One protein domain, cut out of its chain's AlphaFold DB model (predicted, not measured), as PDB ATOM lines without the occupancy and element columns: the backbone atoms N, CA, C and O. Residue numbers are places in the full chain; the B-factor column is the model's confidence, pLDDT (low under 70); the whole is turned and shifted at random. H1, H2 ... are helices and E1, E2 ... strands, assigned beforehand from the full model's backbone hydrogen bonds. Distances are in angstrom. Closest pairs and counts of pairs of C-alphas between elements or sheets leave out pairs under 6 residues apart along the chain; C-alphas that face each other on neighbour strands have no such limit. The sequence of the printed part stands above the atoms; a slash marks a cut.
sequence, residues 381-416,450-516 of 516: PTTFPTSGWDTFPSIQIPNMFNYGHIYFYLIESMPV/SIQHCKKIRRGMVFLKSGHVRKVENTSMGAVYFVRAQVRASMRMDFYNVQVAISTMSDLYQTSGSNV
ATOM      1  N   PRO A 381     -73.543  62.091 117.729       52.09
ATOM      2  CA  PRO A 381     -72.789  60.959 117.218       52.09
ATOM      3  C   PRO A 381     -72.386  61.267 115.771       52.09
ATOM      4  O   PRO A 381     -73.237  61.434 114.900       52.09
ATOM      5  N   THR A 382     -71.085  61.326 115.493       57.69
ATOM      6  CA  THR A 382     -70.563  61.596 114.139       57.69
ATOM      7  C   THR A 382     -70.878  60.483 113.134       57.69
ATOM      8  O   THR A 382     -70.776  60.694 111.929       57.69
ATOM      9  N   THR A 383     -71.290  59.306 113.613       75.12
ATOM     10  CA  THR A 383     -71.663  58.131 112.815       75.12
ATOM     11  C   THR A 383     -72.837  57.384 113.447       75.12
ATOM     12  O   THR A 383     -72.920  57.275 114.671       75.12
ATOM     13  N   PHE A 384     -73.707  56.799 112.621       82.75
ATOM     14  CA  PHE A 384     -74.720  55.841 113.073       82.75
ATOM     15  C   PHE A 384     -74.094  54.455 113.345       82.75
ATOM     16  O   PHE A 384     -73.155  54.071 112.642       82.75
ATOM     17  N   PRO A 385     -74.602  53.676 114.321       85.31
ATOM     18  CA  PRO A 385     -74.100  52.330 114.592       85.31
ATOM     19  C   PRO A 385     -74.338  51.371 113.419       85.31
ATOM     20  O   PRO A 385     -75.438  51.269 112.879       85.31
ATOM     21  N   THR A 386     -73.315  50.599 113.058       85.00
ATOM     22  CA  THR A 386     -73.389  49.561 112.011       85.00
ATOM     23  C   THR A 386     -73.862  48.201 112.536       85.00
ATOM     24  O   THR A 386     -74.325  47.372 111.757       85.00
ATOM     25  N   SER A 387     -73.783  47.970 113.848       87.25
ATOM     26  CA  SER A 387     -74.081  46.697 114.521       87.25
ATOM     27  C   SER A 387     -74.773  46.926 115.874       87.25
ATOM     28  O   SER A 387     -74.968  48.071 116.278       87.25
ATOM     29  N   GLY A 388     -75.179  45.846 116.555       89.00
ATOM     30  CA  GLY A 388     -75.876  45.925 117.849       89.00
ATOM     31  C   GLY A 388     -77.335  46.381 117.751       89.00
ATOM     32  O   GLY A 388     -77.822  47.037 118.665       89.00
ATOM     33  N   TRP A 389     -78.005  46.087 116.633       93.31
ATOM     34  CA  TRP A 389     -79.407  46.424 116.377       93.31
ATOM     35  C   TRP A 389     -80.331  45.265 116.759       93.31
ATOM     36  O   TRP A 389     -80.194  44.174 116.209       93.31
ATOM     37  N   ASP A 390     -81.292  45.525 117.645       93.31
ATOM     38  CA  ASP A 390     -82.289  44.554 118.105       93.31
ATOM     39  C   ASP A 390     -83.692  44.888 117.574       93.31
ATOM     40  O   ASP A 390     -83.983  46.032 117.226       93.31
ATOM     41  N   THR A 391     -84.596  43.903 117.546       92.75
ATOM     42  CA  THR A 391     -85.996  44.107 117.121       92.75
ATOM     43  C   THR A 391     -86.732  45.065 118.061       92.75
ATOM     44  O   THR A 391     -86.810  44.830 119.266       92.75
ATOM     45  N   PHE A 392     -87.330  46.123 117.509       89.81
ATOM     46  CA  PHE A 392     -88.018  47.139 118.299       89.81
ATOM     47  C   PHE A 392     -89.406  46.677 118.779       89.81
ATOM     48  O   PHE A 392     -90.188  46.175 117.966       89.81
ATOM     49  N   PRO A 393     -89.779  46.925 120.053       87.62
ATOM     50  CA  PRO A 393     -89.006  47.612 121.097       87.62
ATOM     51  C   PRO A 393     -88.216  46.645 122.005       87.62
ATOM     52  O   PRO A 393     -88.805  46.006 122.874       87.62
ATOM     53  N   SER A 394     -86.884  46.597 121.878       88.19
ATOM     54  CA  SER A 394     -86.013  45.878 122.829       88.19
ATOM     55  C   SER A 394     -85.671  46.741 124.055       88.19
ATOM     56  O   SER A 394     -85.977  46.398 125.195       88.19
ATOM     57  N   ILE A 395     -85.069  47.905 123.806       87.69
ATOM     58  CA  ILE A 395     -84.649  48.904 124.797       87.69
ATOM     59  C   ILE A 395     -85.800  49.883 125.081       87.69
ATOM     60  O   ILE A 395     -86.577  50.223 124.183       87.69
ATOM     61  N   GLN A 396     -85.902  50.382 126.319       86.69
ATOM     62  CA  GLN A 396     -86.900  51.397 126.677       86.69
ATOM     63  C   GLN A 396     -86.679  52.716 125.914       86.69
ATOM     64  O   GLN A 396     -85.570  53.245 125.851       86.69
ATOM     65  N   ILE A 397     -87.765  53.270 125.371       86.12
ATOM     66  CA  ILE A 397     -87.777  54.575 124.699       86.12
ATOM     67  C   ILE A 397     -87.552  55.683 125.750       86.12
ATOM     68  O   ILE A 397     -88.218  55.648 126.786       86.12
ATOM     69  N   PRO A 398     -86.694  56.698 125.507       85.31
ATOM     70  CA  PRO A 398     -86.452  57.760 126.486       85.31
ATOM     71  C   PRO A 398     -87.721  58.565 126.805       85.31
ATOM     72  O   PRO A 398     -88.463  58.937 125.898       85.31
ATOM     73  N   ASN A 399     -87.937  58.890 128.086       80.75
ATOM     74  CA  ASN A 399     -89.212  59.378 128.653       80.75
ATOM     75  C   ASN A 399     -89.850  60.618 127.985       80.75
ATOM     76  O   ASN A 399     -91.044  60.856 128.158       80.75
ATOM     77  N   MET A 400     -89.086  61.429 127.247       77.12
ATOM     78  CA  MET A 400     -89.609  62.582 126.491       77.12
ATOM     79  C   MET A 400     -90.307  62.176 125.182       77.12
ATOM     80  O   MET A 400     -91.068  62.955 124.603       77.12
ATOM     81  N   PHE A 401     -90.058  60.955 124.713       81.56
ATOM     82  CA  PHE A 401     -90.547  60.406 123.459       81.56
ATOM     83  C   PHE A 401     -91.543  59.265 123.710       81.56
ATOM     84  O   PHE A 401     -91.778  58.821 124.828       81.56
ATOM     85  N   ASN A 402     -92.206  58.818 122.646       85.88
ATOM     86  CA  ASN A 402     -93.099  57.662 122.666       85.88
ATOM     87  C   ASN A 402     -93.156  57.056 121.259       85.88
ATOM     88  O   ASN A 402     -92.689  57.682 120.307       85.88
ATOM     89  N   TYR A 403     -93.770  55.881 121.115       83.81
ATOM     90  CA  TYR A 403     -93.956  55.195 119.831       83.81
ATOM     91  C   TYR A 403     -94.417  56.135 118.699       83.81
ATOM     92  O   TYR A 403     -93.792  56.179 117.644       83.81
ATOM     93  N   GLY A 404     -95.439  56.965 118.930       80.62
ATOM     94  CA  GLY A 404     -95.948  57.909 117.929       80.62
ATOM     95  C   GLY A 404     -94.963  59.015 117.523       80.62
ATOM     96  O   GLY A 404     -95.094  59.554 116.427       80.62
ATOM     97  N   HIS A 405     -93.966  59.338 118.355       83.38
ATOM     98  CA  HIS A 405     -92.827  60.174 117.960       83.38
ATOM     99  C   HIS A 405     -91.814  59.387 117.115       83.38
ATOM    100  O   HIS A 405     -91.411  59.879 116.066       83.38
ATOM    101  N   ILE A 406     -91.465  58.155 117.512       85.25
ATOM    102  CA  ILE A 406     -90.516  57.294 116.779       85.25
ATOM    103  C   ILE A 406     -90.976  57.058 115.331       85.25
ATOM    104  O   ILE A 406     -90.247  57.379 114.394       85.25
ATOM    105  N   TYR A 407     -92.211  56.582 115.134       84.56
ATOM    106  CA  TYR A 407     -92.769  56.347 113.792       84.56
ATOM    107  C   TYR A 407     -92.925  57.634 112.971       84.56
ATOM    108  O   TYR A 407     -92.821  57.594 111.749       84.56
ATOM    109  N   PHE A 408     -93.145  58.782 113.622       83.94
ATOM    110  CA  PHE A 408     -93.159  60.073 112.937       83.94
ATOM    111  C   PHE A 408     -91.758  60.448 112.419       83.94
ATOM    112  O   PHE A 408     -91.625  60.788 111.247       83.94
ATOM    113  N   TYR A 409     -90.711  60.341 113.246       84.25
ATOM    114  CA  TYR A 409     -89.348  60.695 112.830       84.25
ATOM    115  C   TYR A 409     -88.794  59.773 111.743       84.25
ATOM    116  O   TYR A 409     -88.176  60.270 110.809       84.25
ATOM    117  N   LEU A 410     -89.055  58.462 111.815       85.25
ATOM    118  CA  LEU A 410     -88.623  57.506 110.784       85.25
ATOM    119  C   LEU A 410     -89.162  57.876 109.392       85.25
ATOM    120  O   LEU A 410     -88.455  57.733 108.404       85.25
ATOM    121  N   ILE A 411     -90.387  58.396 109.301       81.19
ATOM    122  CA  ILE A 411     -91.005  58.743 108.013       81.19
ATOM    123  C   ILE A 411     -90.570  60.125 107.523       81.19
ATOM    124  O   ILE A 411     -90.326  60.305 106.336       81.19
ATOM    125  N   GLU A 412     -90.378  61.086 108.425       81.31
ATOM    126  CA  GLU A 412     -89.773  62.386 108.082       81.31
ATOM    127  C   GLU A 412     -88.258  62.269 107.791       81.31
ATOM    128  O   GLU A 412     -87.635  63.255 107.411       81.31
ATOM    129  N   SER A 413     -87.669  61.074 107.952       79.62
ATOM    130  CA  SER A 413     -86.300  60.740 107.524       79.62
ATOM    131  C   SER A 413     -86.218  60.241 106.077       79.62
ATOM    132  O   SER A 413     -85.115  60.003 105.589       79.62
ATOM    133  N   MET A 414     -87.349  60.035 105.390       75.81
ATOM    134  CA  MET A 414     -87.334  59.660 103.973       75.81
ATOM    135  C   MET A 414     -86.704  60.778 103.121       75.81
ATOM    136  O   MET A 414     -86.960  61.956 103.387       75.81
ATOM    137  N   PRO A 415     -85.921  60.444 102.078       69.94
ATOM    138  CA  PRO A 415     -85.385  61.447 101.166       69.94
ATOM    139  C   PRO A 415     -86.525  62.195 100.459       69.94
ATOM    140  O   PRO A 415     -87.479  61.590  99.965       69.94
ATOM    141  N   VAL A 416     -86.425  63.525 100.405       62.44
ATOM    142  CA  VAL A 416     -87.409  64.368  99.712       62.44
ATOM    143  C   VAL A 416     -87.200  64.236  98.207       62.44
ATOM    144  O   VAL A 416     -86.174  64.661  97.678       62.44
ATOM    145  N   SER A 450    -106.285  62.350 104.460       49.84
ATOM    146  CA  SER A 450    -106.374  62.845 105.851       49.84
ATOM    147  C   SER A 450    -105.022  63.020 106.566       49.84
ATOM    148  O   SER A 450    -104.928  63.639 107.635       49.84
ATOM    149  N   ILE A 451    -103.947  62.459 106.005       48.22
ATOM    150  CA  ILE A 451    -102.700  62.215 106.745       48.22
ATOM    151  C   ILE A 451    -101.901  63.506 106.998       48.22
ATOM    152  O   ILE A 451    -101.371  63.688 108.099       48.22
ATOM    153  N   GLN A 452    -101.840  64.429 106.030       50.00
ATOM    154  CA  GLN A 452    -100.954  65.605 106.095       50.00
ATOM    155  C   GLN A 452    -101.300  66.583 107.235       50.00
ATOM    156  O   GLN A 452    -100.407  67.168 107.848       50.00
ATOM    157  N   HIS A 453    -102.583  66.727 107.590       41.97
ATOM    158  CA  HIS A 453    -103.033  67.661 108.634       41.97
ATOM    159  C   HIS A 453    -103.076  67.057 110.054       41.97
ATOM    160  O   HIS A 453    -103.442  67.738 111.022       41.97
ATOM    161  N   CYS A 454    -102.688  65.789 110.227       46.34
ATOM    162  CA  CYS A 454    -102.675  65.138 111.535       46.34
ATOM    163  C   CYS A 454    -101.489  65.584 112.418       46.34
ATOM    164  O   CYS A 454    -100.346  65.674 111.978       46.34
ATOM    165  N   LYS A 455    -101.742  65.803 113.724       63.31
ATOM    166  CA  LYS A 455    -100.685  66.060 114.730       63.31
ATOM    167  C   LYS A 455     -99.618  64.954 114.683       63.31
ATOM    168  O   LYS A 455    -100.006  63.792 114.608       63.31
ATOM    169  N   LYS A 456     -98.330  65.295 114.859       62.66
ATOM    170  CA  LYS A 456     -97.165  64.374 114.788       62.66
ATOM    171  C   LYS A 456     -97.438  62.972 115.368       62.66
ATOM    172  O   LYS A 456     -97.404  61.999 114.627       62.66
ATOM    173  N   ILE A 457     -97.848  62.887 116.641       66.31
ATOM    174  CA  ILE A 457     -98.196  61.617 117.320       66.31
ATOM    175  C   ILE A 457     -99.339  60.862 116.614       66.31
ATOM    176  O   ILE A 457     -99.243  59.656 116.429       66.31
ATOM    177  N   ARG A 458    -100.421  61.541 116.196       64.44
ATOM    178  CA  ARG A 458    -101.543  60.897 115.483       64.44
ATOM    179  C   ARG A 458    -101.093  60.370 114.118       64.44
ATOM    180  O   ARG A 458    -101.479  59.264 113.767       64.44
ATOM    181  N   ARG A 459    -100.267  61.130 113.390       67.06
ATOM    182  CA  ARG A 459     -99.700  60.731 112.092       67.06
ATOM    183  C   ARG A 459     -98.790  59.501 112.247       67.06
ATOM    184  O   ARG A 459     -99.033  58.496 111.589       67.06
ATOM    185  N   GLY A 460     -97.859  59.507 113.205       66.62
ATOM    186  CA  GLY A 460     -97.040  58.330 113.537       66.62
ATOM    187  C   GLY A 460     -97.859  57.104 113.972       66.62
ATOM    188  O   GLY A 460     -97.565  55.988 113.556       66.62
ATOM    189  N   MET A 461     -98.939  57.296 114.741       68.25
ATOM    190  CA  MET A 461     -99.843  56.209 115.156       68.25
ATOM    191  C   MET A 461    -100.736  55.657 114.031       68.25
ATOM    192  O   MET A 461    -101.196  54.522 114.147       68.25
ATOM    193  N   VAL A 462    -100.997  56.420 112.961       71.50
ATOM    194  CA  VAL A 462    -101.623  55.895 111.732       71.50
ATOM    195  C   VAL A 462    -100.620  55.017 110.986       71.50
ATOM    196  O   VAL A 462    -100.934  53.879 110.656       71.50
ATOM    197  N   PHE A 463     -99.380  55.480 110.820       68.00
ATOM    198  CA  PHE A 463     -98.348  54.720 110.111       68.00
ATOM    199  C   PHE A 463     -97.877  53.443 110.828       68.00
ATOM    200  O   PHE A 463     -97.565  52.454 110.168       68.00
ATOM    201  N   LEU A 464     -97.900  53.415 112.167       68.75
ATOM    202  CA  LEU A 464     -97.752  52.181 112.954       68.75
ATOM    203  C   LEU A 464     -98.827  51.137 112.587       68.75
ATOM    204  O   LEU A 464     -98.552  49.942 112.600       68.75
ATOM    205  N   LYS A 465    -100.051  51.573 112.259       73.12
ATOM    206  CA  LYS A 465    -101.156  50.676 111.888       73.12
ATOM    207  C   LYS A 465    -101.159  50.287 110.411       73.12
ATOM    208  O   LYS A 465    -101.597  49.187 110.100       73.12
ATOM    209  N   SER A 466    -100.678  51.147 109.511       71.88
ATOM    210  CA  SER A 466    -100.750  50.913 108.061       71.88
ATOM    211  C   SER A 466     -99.694  49.941 107.513       71.88
ATOM    212  O   SER A 466     -99.645  49.712 106.306       71.88
ATOM    213  N   GLY A 467     -98.797  49.401 108.348       73.62
ATOM    214  CA  GLY A 467     -97.783  48.419 107.928       73.62
ATOM    215  C   GLY A 467     -96.767  48.928 106.891       73.62
ATOM    216  O   GLY A 467     -96.054  48.125 106.279       73.62
ATOM    217  N   HIS A 468     -96.711  50.249 106.678       78.88
ATOM    218  CA  HIS A 468     -95.784  50.925 105.764       78.88
ATOM    219  C   HIS A 468     -94.364  51.026 106.338       78.88
ATOM    220  O   HIS A 468     -93.400  51.101 105.581       78.88
ATOM    221  N   VAL A 469     -94.234  51.001 107.668       85.44
ATOM    222  CA  VAL A 469     -92.954  50.942 108.383       85.44
ATOM    223  C   VAL A 469     -92.720  49.503 108.838       85.44
ATOM    224  O   VAL A 469     -93.553  48.930 109.538       85.44
ATOM    225  N   ARG A 470     -91.599  48.908 108.426       87.31
ATOM    226  CA  ARG A 470     -91.249  47.494 108.638       87.31
ATOM    227  C   ARG A 470     -89.816  47.370 109.152       87.31
ATOM    228  O   ARG A 470     -89.056  48.329 109.062       87.31
ATOM    229  N   LYS A 471     -89.449  46.191 109.680       89.38
ATOM    230  CA  LYS A 471     -88.111  45.907 110.246       89.38
ATOM    231  C   LYS A 471     -87.627  47.039 111.165       89.38
ATOM    232  O   LYS A 471     -86.552  47.596 110.967       89.38
ATOM    233  N   VAL A 472     -88.487  47.453 112.100       91.88
ATOM    234  CA  VAL A 472     -88.114  48.494 113.060       91.88
ATOM    235  C   VAL A 472     -87.161  47.869 114.061       91.88
ATOM    236  O   VAL A 472     -87.479  46.849 114.671       91.88
ATOM    237  N   GLU A 473     -85.999  48.481 114.212       94.44
ATOM    238  CA  GLU A 473     -84.921  48.004 115.069       94.44
ATOM    239  C   GLU A 473     -84.367  49.173 115.879       94.44
ATOM    240  O   GLU A 473     -84.330  50.307 115.395       94.44
ATOM    241  N   ASN A 474     -83.941  48.918 117.112       93.94
ATOM    242  CA  ASN A 474     -83.372  49.930 117.995       93.94
ATOM    243  C   ASN A 474     -82.062  49.482 118.645       93.94
ATOM    244  O   ASN A 474     -81.772  48.296 118.778       93.94
ATOM    245  N   THR A 475     -81.262  50.473 119.030       93.31
ATOM    246  CA  THR A 475     -80.025  50.311 119.796       93.31
ATOM    247  C   THR A 475     -79.743  51.581 120.606       93.31
ATOM    248  O   THR A 475     -80.411  52.601 120.427       93.31
ATOM    249  N   SER A 476     -78.771  51.558 121.513       87.50
ATOM    250  CA  SER A 476     -78.390  52.731 122.309       87.50
ATOM    251  C   SER A 476     -76.893  52.758 122.581       87.50
ATOM    252  O   SER A 476     -76.340  51.772 123.062       87.50
ATOM    253  N   MET A 477     -76.253  53.904 122.344       83.06
ATOM    254  CA  MET A 477     -74.842  54.129 122.664       83.06
ATOM    255  C   MET A 477     -74.712  55.379 123.535       83.06
ATOM    256  O   MET A 477     -74.987  56.496 123.091       83.06
ATOM    257  N   GLY A 478     -74.294  55.192 124.790       81.88
ATOM    258  CA  GLY A 478     -74.144  56.280 125.755       81.88
ATOM    259  C   GLY A 478     -75.438  57.083 125.927       81.88
ATOM    260  O   GLY A 478     -76.473  56.537 126.295       81.88
ATOM    261  N   ALA A 479     -75.375  58.386 125.646       80.50
ATOM    262  CA  ALA A 479     -76.510  59.301 125.772       80.50
ATOM    263  C   ALA A 479     -77.444  59.342 124.541       80.50
ATOM    264  O   ALA A 479     -78.354  60.176 124.513       80.50
ATOM    265  N   VAL A 480     -77.256  58.478 123.533       82.81
ATOM    266  CA  VAL A 480     -78.047  58.486 122.290       82.81
ATOM    267  C   VAL A 480     -78.765  57.155 122.070       82.81
ATOM    268  O   VAL A 480     -78.174  56.078 122.137       82.81
ATOM    269  N   TYR A 481     -80.057  57.254 121.777       87.81
ATOM    270  CA  TYR A 481     -80.954  56.161 121.427       87.81
ATOM    271  C   TYR A 481     -81.200  56.183 119.913       87.81
ATOM    272  O   TYR A 481     -81.637  57.197 119.370       87.81
ATOM    273  N   PHE A 482     -80.915  55.087 119.221       90.81
ATOM    274  CA  PHE A 482     -81.020  54.985 117.767       90.81
ATOM    275  C   PHE A 482     -82.173  54.066 117.371       90.81
ATOM    276  O   PHE A 482     -82.416  53.039 118.006       90.81
ATOM    277  N   VAL A 483     -82.862  54.411 116.285       92.56
ATOM    278  CA  VAL A 483     -83.892  53.576 115.655       92.56
ATOM    279  C   VAL A 483     -83.656  53.548 114.154       92.56
ATOM    280  O   VAL A 483     -83.387  54.590 113.562       92.56
ATOM    281  N   ARG A 484     -83.802  52.386 113.521       93.00
ATOM    282  CA  ARG A 484     -83.874  52.259 112.063       93.00
ATOM    283  C   ARG A 484     -85.125  51.506 111.641       93.00
ATOM    284  O   ARG A 484     -85.721  50.788 112.442       93.00
ATOM    285  N   ALA A 485     -85.537  51.697 110.394       93.38
ATOM    286  CA  ALA A 485     -86.628  50.950 109.786       93.38
ATOM    287  C   ALA A 485     -86.483  50.892 108.263       93.38
ATOM    288  O   ALA A 485     -85.789  51.707 107.656       93.38
ATOM    289  N   GLN A 486     -87.217  49.964 107.655       89.25
ATOM    290  CA  GLN A 486     -87.498  49.947 106.227       89.25
ATOM    291  C   GLN A 486     -88.895  50.556 105.999       89.25
ATOM    292  O   GLN A 486     -89.900  49.978 106.417       89.25
ATOM    293  N   VAL A 487     -88.974  51.731 105.370       87.69
ATOM    294  CA  VAL A 487     -90.239  52.445 105.099       87.69
ATOM    295  C   VAL A 487     -90.603  52.320 103.624       87.69
ATOM    296  O   VAL A 487     -89.746  52.514 102.772       87.69
ATOM    297  N   ARG A 488     -91.867  52.025 103.306       81.81
ATOM    298  CA  ARG A 488     -92.393  52.037 101.931       81.81
ATOM    299  C   ARG A 488     -93.039  53.387 101.603       81.81
ATOM    300  O   ARG A 488     -93.837  53.888 102.399       81.81
ATOM    301  N   ALA A 489     -92.761  53.943 100.424       74.50
ATOM    302  CA  ALA A 489     -93.501  55.101  99.916       74.50
ATOM    303  C   ALA A 489     -94.930  54.700  99.503       74.50
ATOM    304  O   ALA A 489     -95.112  53.734  98.769       74.50
ATOM    305  N   SER A 490     -95.944  55.460  99.932       63.81
ATOM    306  CA  SER A 490     -97.367  55.082  99.786       63.81
ATOM    307  C   SER A 490     -97.837  54.839  98.343       63.81
ATOM    308  O   SER A 490     -98.820  54.138  98.154       63.81
ATOM    309  N   MET A 491     -97.161  55.412  97.340       57.69
ATOM    310  CA  MET A 491     -97.516  55.297  95.914       57.69
ATOM    311  C   MET A 491     -96.465  54.563  95.063       57.69
ATOM    312  O   MET A 491     -96.587  54.532  93.843       57.69
ATOM    313  N   ARG A 492     -95.411  53.990  95.663       61.50
ATOM    314  CA  ARG A 492     -94.369  53.249  94.925       61.50
ATOM    315  C   ARG A 492     -94.159  51.860  95.541       61.50
ATOM    316  O   ARG A 492     -94.651  51.561  96.633       61.50
ATOM    317  N   MET A 493     -93.495  50.960  94.819       69.25
ATOM    318  CA  MET A 493     -93.042  49.676  95.388       69.25
ATOM    319  C   MET A 493     -91.738  49.838  96.189       69.25
ATOM    320  O   MET A 493     -91.375  48.948  96.952       69.25
ATOM    321  N   ASP A 494     -91.084  50.990  96.039       77.31
ATOM    322  CA  ASP A 494     -89.796  51.351  96.620       77.31
ATOM    323  C   ASP A 494     -89.803  51.352  98.156       77.31
ATOM    324  O   ASP A 494     -90.761  51.787  98.815       77.31
ATOM    325  N   PHE A 495     -88.680  50.917  98.722       81.00
ATOM    326  CA  PHE A 495     -88.420  50.899 100.154       81.00
ATOM    327  C   PHE A 495     -87.173  51.720 100.481       81.00
ATOM    328  O   PHE A 495     -86.198  51.698  99.742       81.00
ATOM    329  N   TYR A 496     -87.183  52.369 101.641       85.12
ATOM    330  CA  TYR A 496     -86.128  53.263 102.108       85.12
ATOM    331  C   TYR A 496     -85.587  52.771 103.441       85.12
ATOM    332  O   TYR A 496     -86.362  52.507 104.365       85.12
ATOM    333  N   ASN A 497     -84.263  52.681 103.551       87.56
ATOM    334  CA  ASN A 497     -83.592  52.454 104.823       87.56
ATOM    335  C   ASN A 497     -83.457  53.806 105.525       87.56
ATOM    336  O   ASN A 497     -82.669  54.656 105.115       87.56
ATOM    337  N   VAL A 498     -84.234  54.000 106.587       88.38
ATOM    338  CA  VAL A 498     -84.244  55.231 107.388       88.38
ATOM    339  C   VAL A 498     -83.668  54.978 108.772       88.38
ATOM    340  O   VAL A 498     -83.876  53.915 109.357       88.38
ATOM    341  N   GLN A 499     -82.949  55.963 109.305       89.75
ATOM    342  CA  GLN A 499     -82.298  55.911 110.610       89.75
ATOM    343  C   GLN A 499     -82.507  57.231 111.358       89.75
ATOM    344  O   GLN A 499     -82.390  58.314 110.787       89.75
ATOM    345  N   VAL A 500     -82.797  57.145 112.654       88.94
ATOM    346  CA  VAL A 500     -82.999  58.283 113.553       88.94
ATOM    347  C   VAL A 500     -82.112  58.103 114.777       88.94
ATOM    348  O   VAL A 500     -82.209  57.090 115.466       88.94
ATOM    349  N   ALA A 501     -81.275  59.093 115.065       87.00
ATOM    350  CA  ALA A 501     -80.570  59.225 116.333       87.00
ATOM    351  C   ALA A 501     -81.354  60.199 117.223       87.00
ATOM    352  O   ALA A 501     -81.751  61.270 116.767       87.00
ATOM    353  N   ILE A 502     -81.613  59.832 118.475       84.31
ATOM    354  CA  ILE A 502     -82.460  60.575 119.414       84.31
ATOM    355  C   ILE A 502     -81.688  60.772 120.715       84.31
ATOM    356  O   ILE A 502     -81.180  59.814 121.299       84.31
ATOM    357  N   SER A 503     -81.609  62.009 121.196       77.81
ATOM    358  CA  SER A 503     -80.976  62.292 122.483       77.81
ATOM    359  C   SER A 503     -81.797  61.705 123.635       77.81
ATOM    360  O   SER A 503     -83.012  61.875 123.709       77.81
ATOM    361  N   THR A 504     -81.133  61.035 124.576       77.62
ATOM    362  CA  THR A 504     -81.771  60.601 125.833       77.62
ATOM    363  C   THR A 504     -81.963  61.761 126.817       77.62
ATOM    364  O   THR A 504     -82.843  61.694 127.673       77.62
ATOM    365  N   MET A 505     -81.174  62.835 126.669       71.69
ATOM    366  CA  MET A 505     -81.060  63.955 127.618       71.69
ATOM    367  C   MET A 505     -81.690  65.264 127.116       71.69
ATOM    368  O   MET A 505     -81.816  66.223 127.874       71.69
ATOM    369  N   SER A 506     -82.088  65.329 125.845       69.25
ATOM    370  CA  SER A 506     -82.732  66.495 125.235       69.25
ATOM    371  C   SER A 506     -83.786  66.088 124.203       69.25
ATOM    372  O   SER A 506     -83.887  64.935 123.797       69.25
ATOM    373  N   ASP A 507     -84.591  67.048 123.761       66.62
ATOM    374  CA  ASP A 507     -85.684  66.873 122.795       66.62
ATOM    375  C   ASP A 507     -85.223  66.851 121.320       66.62
ATOM    376  O   ASP A 507     -86.023  67.050 120.399       66.62
ATOM    377  N   LEU A 508     -83.928  66.608 121.113       68.69
ATOM    378  CA  LEU A 508     -83.225  66.671 119.838       68.69
ATOM    379  C   LEU A 508     -83.157  65.300 119.159       68.69
ATOM    380  O   LEU A 508     -82.985  64.266 119.809       68.69
ATOM    381  N   TYR A 509     -83.234  65.316 117.830       75.50
ATOM    382  CA  TYR A 509     -83.077  64.144 116.979       75.50
ATOM    383  C   TYR A 509     -82.360  64.516 115.673       75.50
ATOM    384  O   TYR A 509     -82.420  65.662 115.225       75.50
ATOM    385  N   GLN A 510     -81.702  63.534 115.066       78.44
ATOM    386  CA  GLN A 510     -81.021  63.609 113.775       78.44
ATOM    387  C   GLN A 510     -81.518  62.461 112.895       78.44
ATOM    388  O   GLN A 510     -81.769  61.363 113.387       78.44
ATOM    389  N   THR A 511     -81.667  62.715 111.599       80.06
ATOM    390  CA  THR A 511     -82.278  61.794 110.632       80.06
ATOM    391  C   THR A 511     -81.319  61.477 109.490       80.06
ATOM    392  O   THR A 511     -80.594  62.358 109.033       80.06
ATOM    393  N   SER A 512     -81.362  60.245 108.996       77.88
ATOM    394  CA  SER A 512     -80.692  59.795 107.775       77.88
ATOM    395  C   SER A 512     -81.629  58.870 106.997       77.88
ATOM    396  O   SER A 512     -82.429  58.150 107.599       77.88
ATOM    397  N   GLY A 513     -81.543  58.883 105.670       74.44
ATOM    398  CA  GLY A 513     -82.373  58.051 104.807       74.44
ATOM    399  C   GLY A 513     -81.710  57.793 103.464       74.44
ATOM    400  O   GLY A 513     -81.289  58.731 102.790       74.44
ATOM    401  N   SER A 514     -81.642  56.523 103.070       74.81
ATOM    402  CA  SER A 514     -81.204  56.089 101.743       74.81
ATOM    403  C   SER A 514     -82.299  55.276 101.057       74.81
ATOM    404  O   SER A 514     -83.183  54.714 101.711       74.81
ATOM    405  N   ASN A 515     -82.217  55.168  99.731       70.06
ATOM    406  CA  ASN A 515     -82.917  54.101  99.018       70.06
ATOM    407  C   ASN A 515     -82.303  52.728  99.384       70.06
ATOM    408  O   ASN A 515     -81.239  52.681 100.024       70.06
ATOM    409  N   VAL A 516     -82.990  51.642  99.030       58.47
ATOM    410  CA  VAL A 516     -82.552  50.241  99.225       58.47
ATOM    411  C   VAL A 516     -81.985  49.667  97.932       58.47
ATOM    412  O   VAL A 516     -82.629  49.877  96.884       58.47
TER     413      VAL A 516
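This is residues 381 to 416 and 450 to 516 of the 516 residues of the protein "uncharacterized protein LOC113212178" of Frankliniella occidentalis (UniProt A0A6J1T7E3). H1 packs on one face of a twisted sheet, making two layers, and H2 crosses H1 on its far side. Of mixed class, the 103 printed residues include two named helices, then four named strands, an antiparallel meander E1 E2 E3 E4, each beside the one before. It is compact, with radius of gyration of the C-alphas 13.0 A, spanning 38 by 28 by 23 A.

Residues 390 to 391 pair with E1, 469 to 477, which forms a hairpin with E2, 480 to 488; N 473 and O 484 are within hydrogen-bond range at 2.9 A. H1, 403 to 412, is on the sheet and touches H2, 456 to 465, about perpendicular at 88 degrees, closest C-alphas Phe 408 and Gly 460, 4.3 A. H1 has 4 of 6 O i to N i+4 pairs within range, H2 5 of 6.

Find C-alpha 403, where H1 begins, at (-93.956, 55.195, 119.831); E3, 495 to 503, runs 26.1 A from first to last C-alpha, and E4, 509 to 515, ends with C-alpha 515 at (-82.917, 54.101, 99.018).

Residues 417 to 449 are cut out; C-alphas 416 and 450 are 20.0 A apart. pLDDT is under 70 in 26 residues.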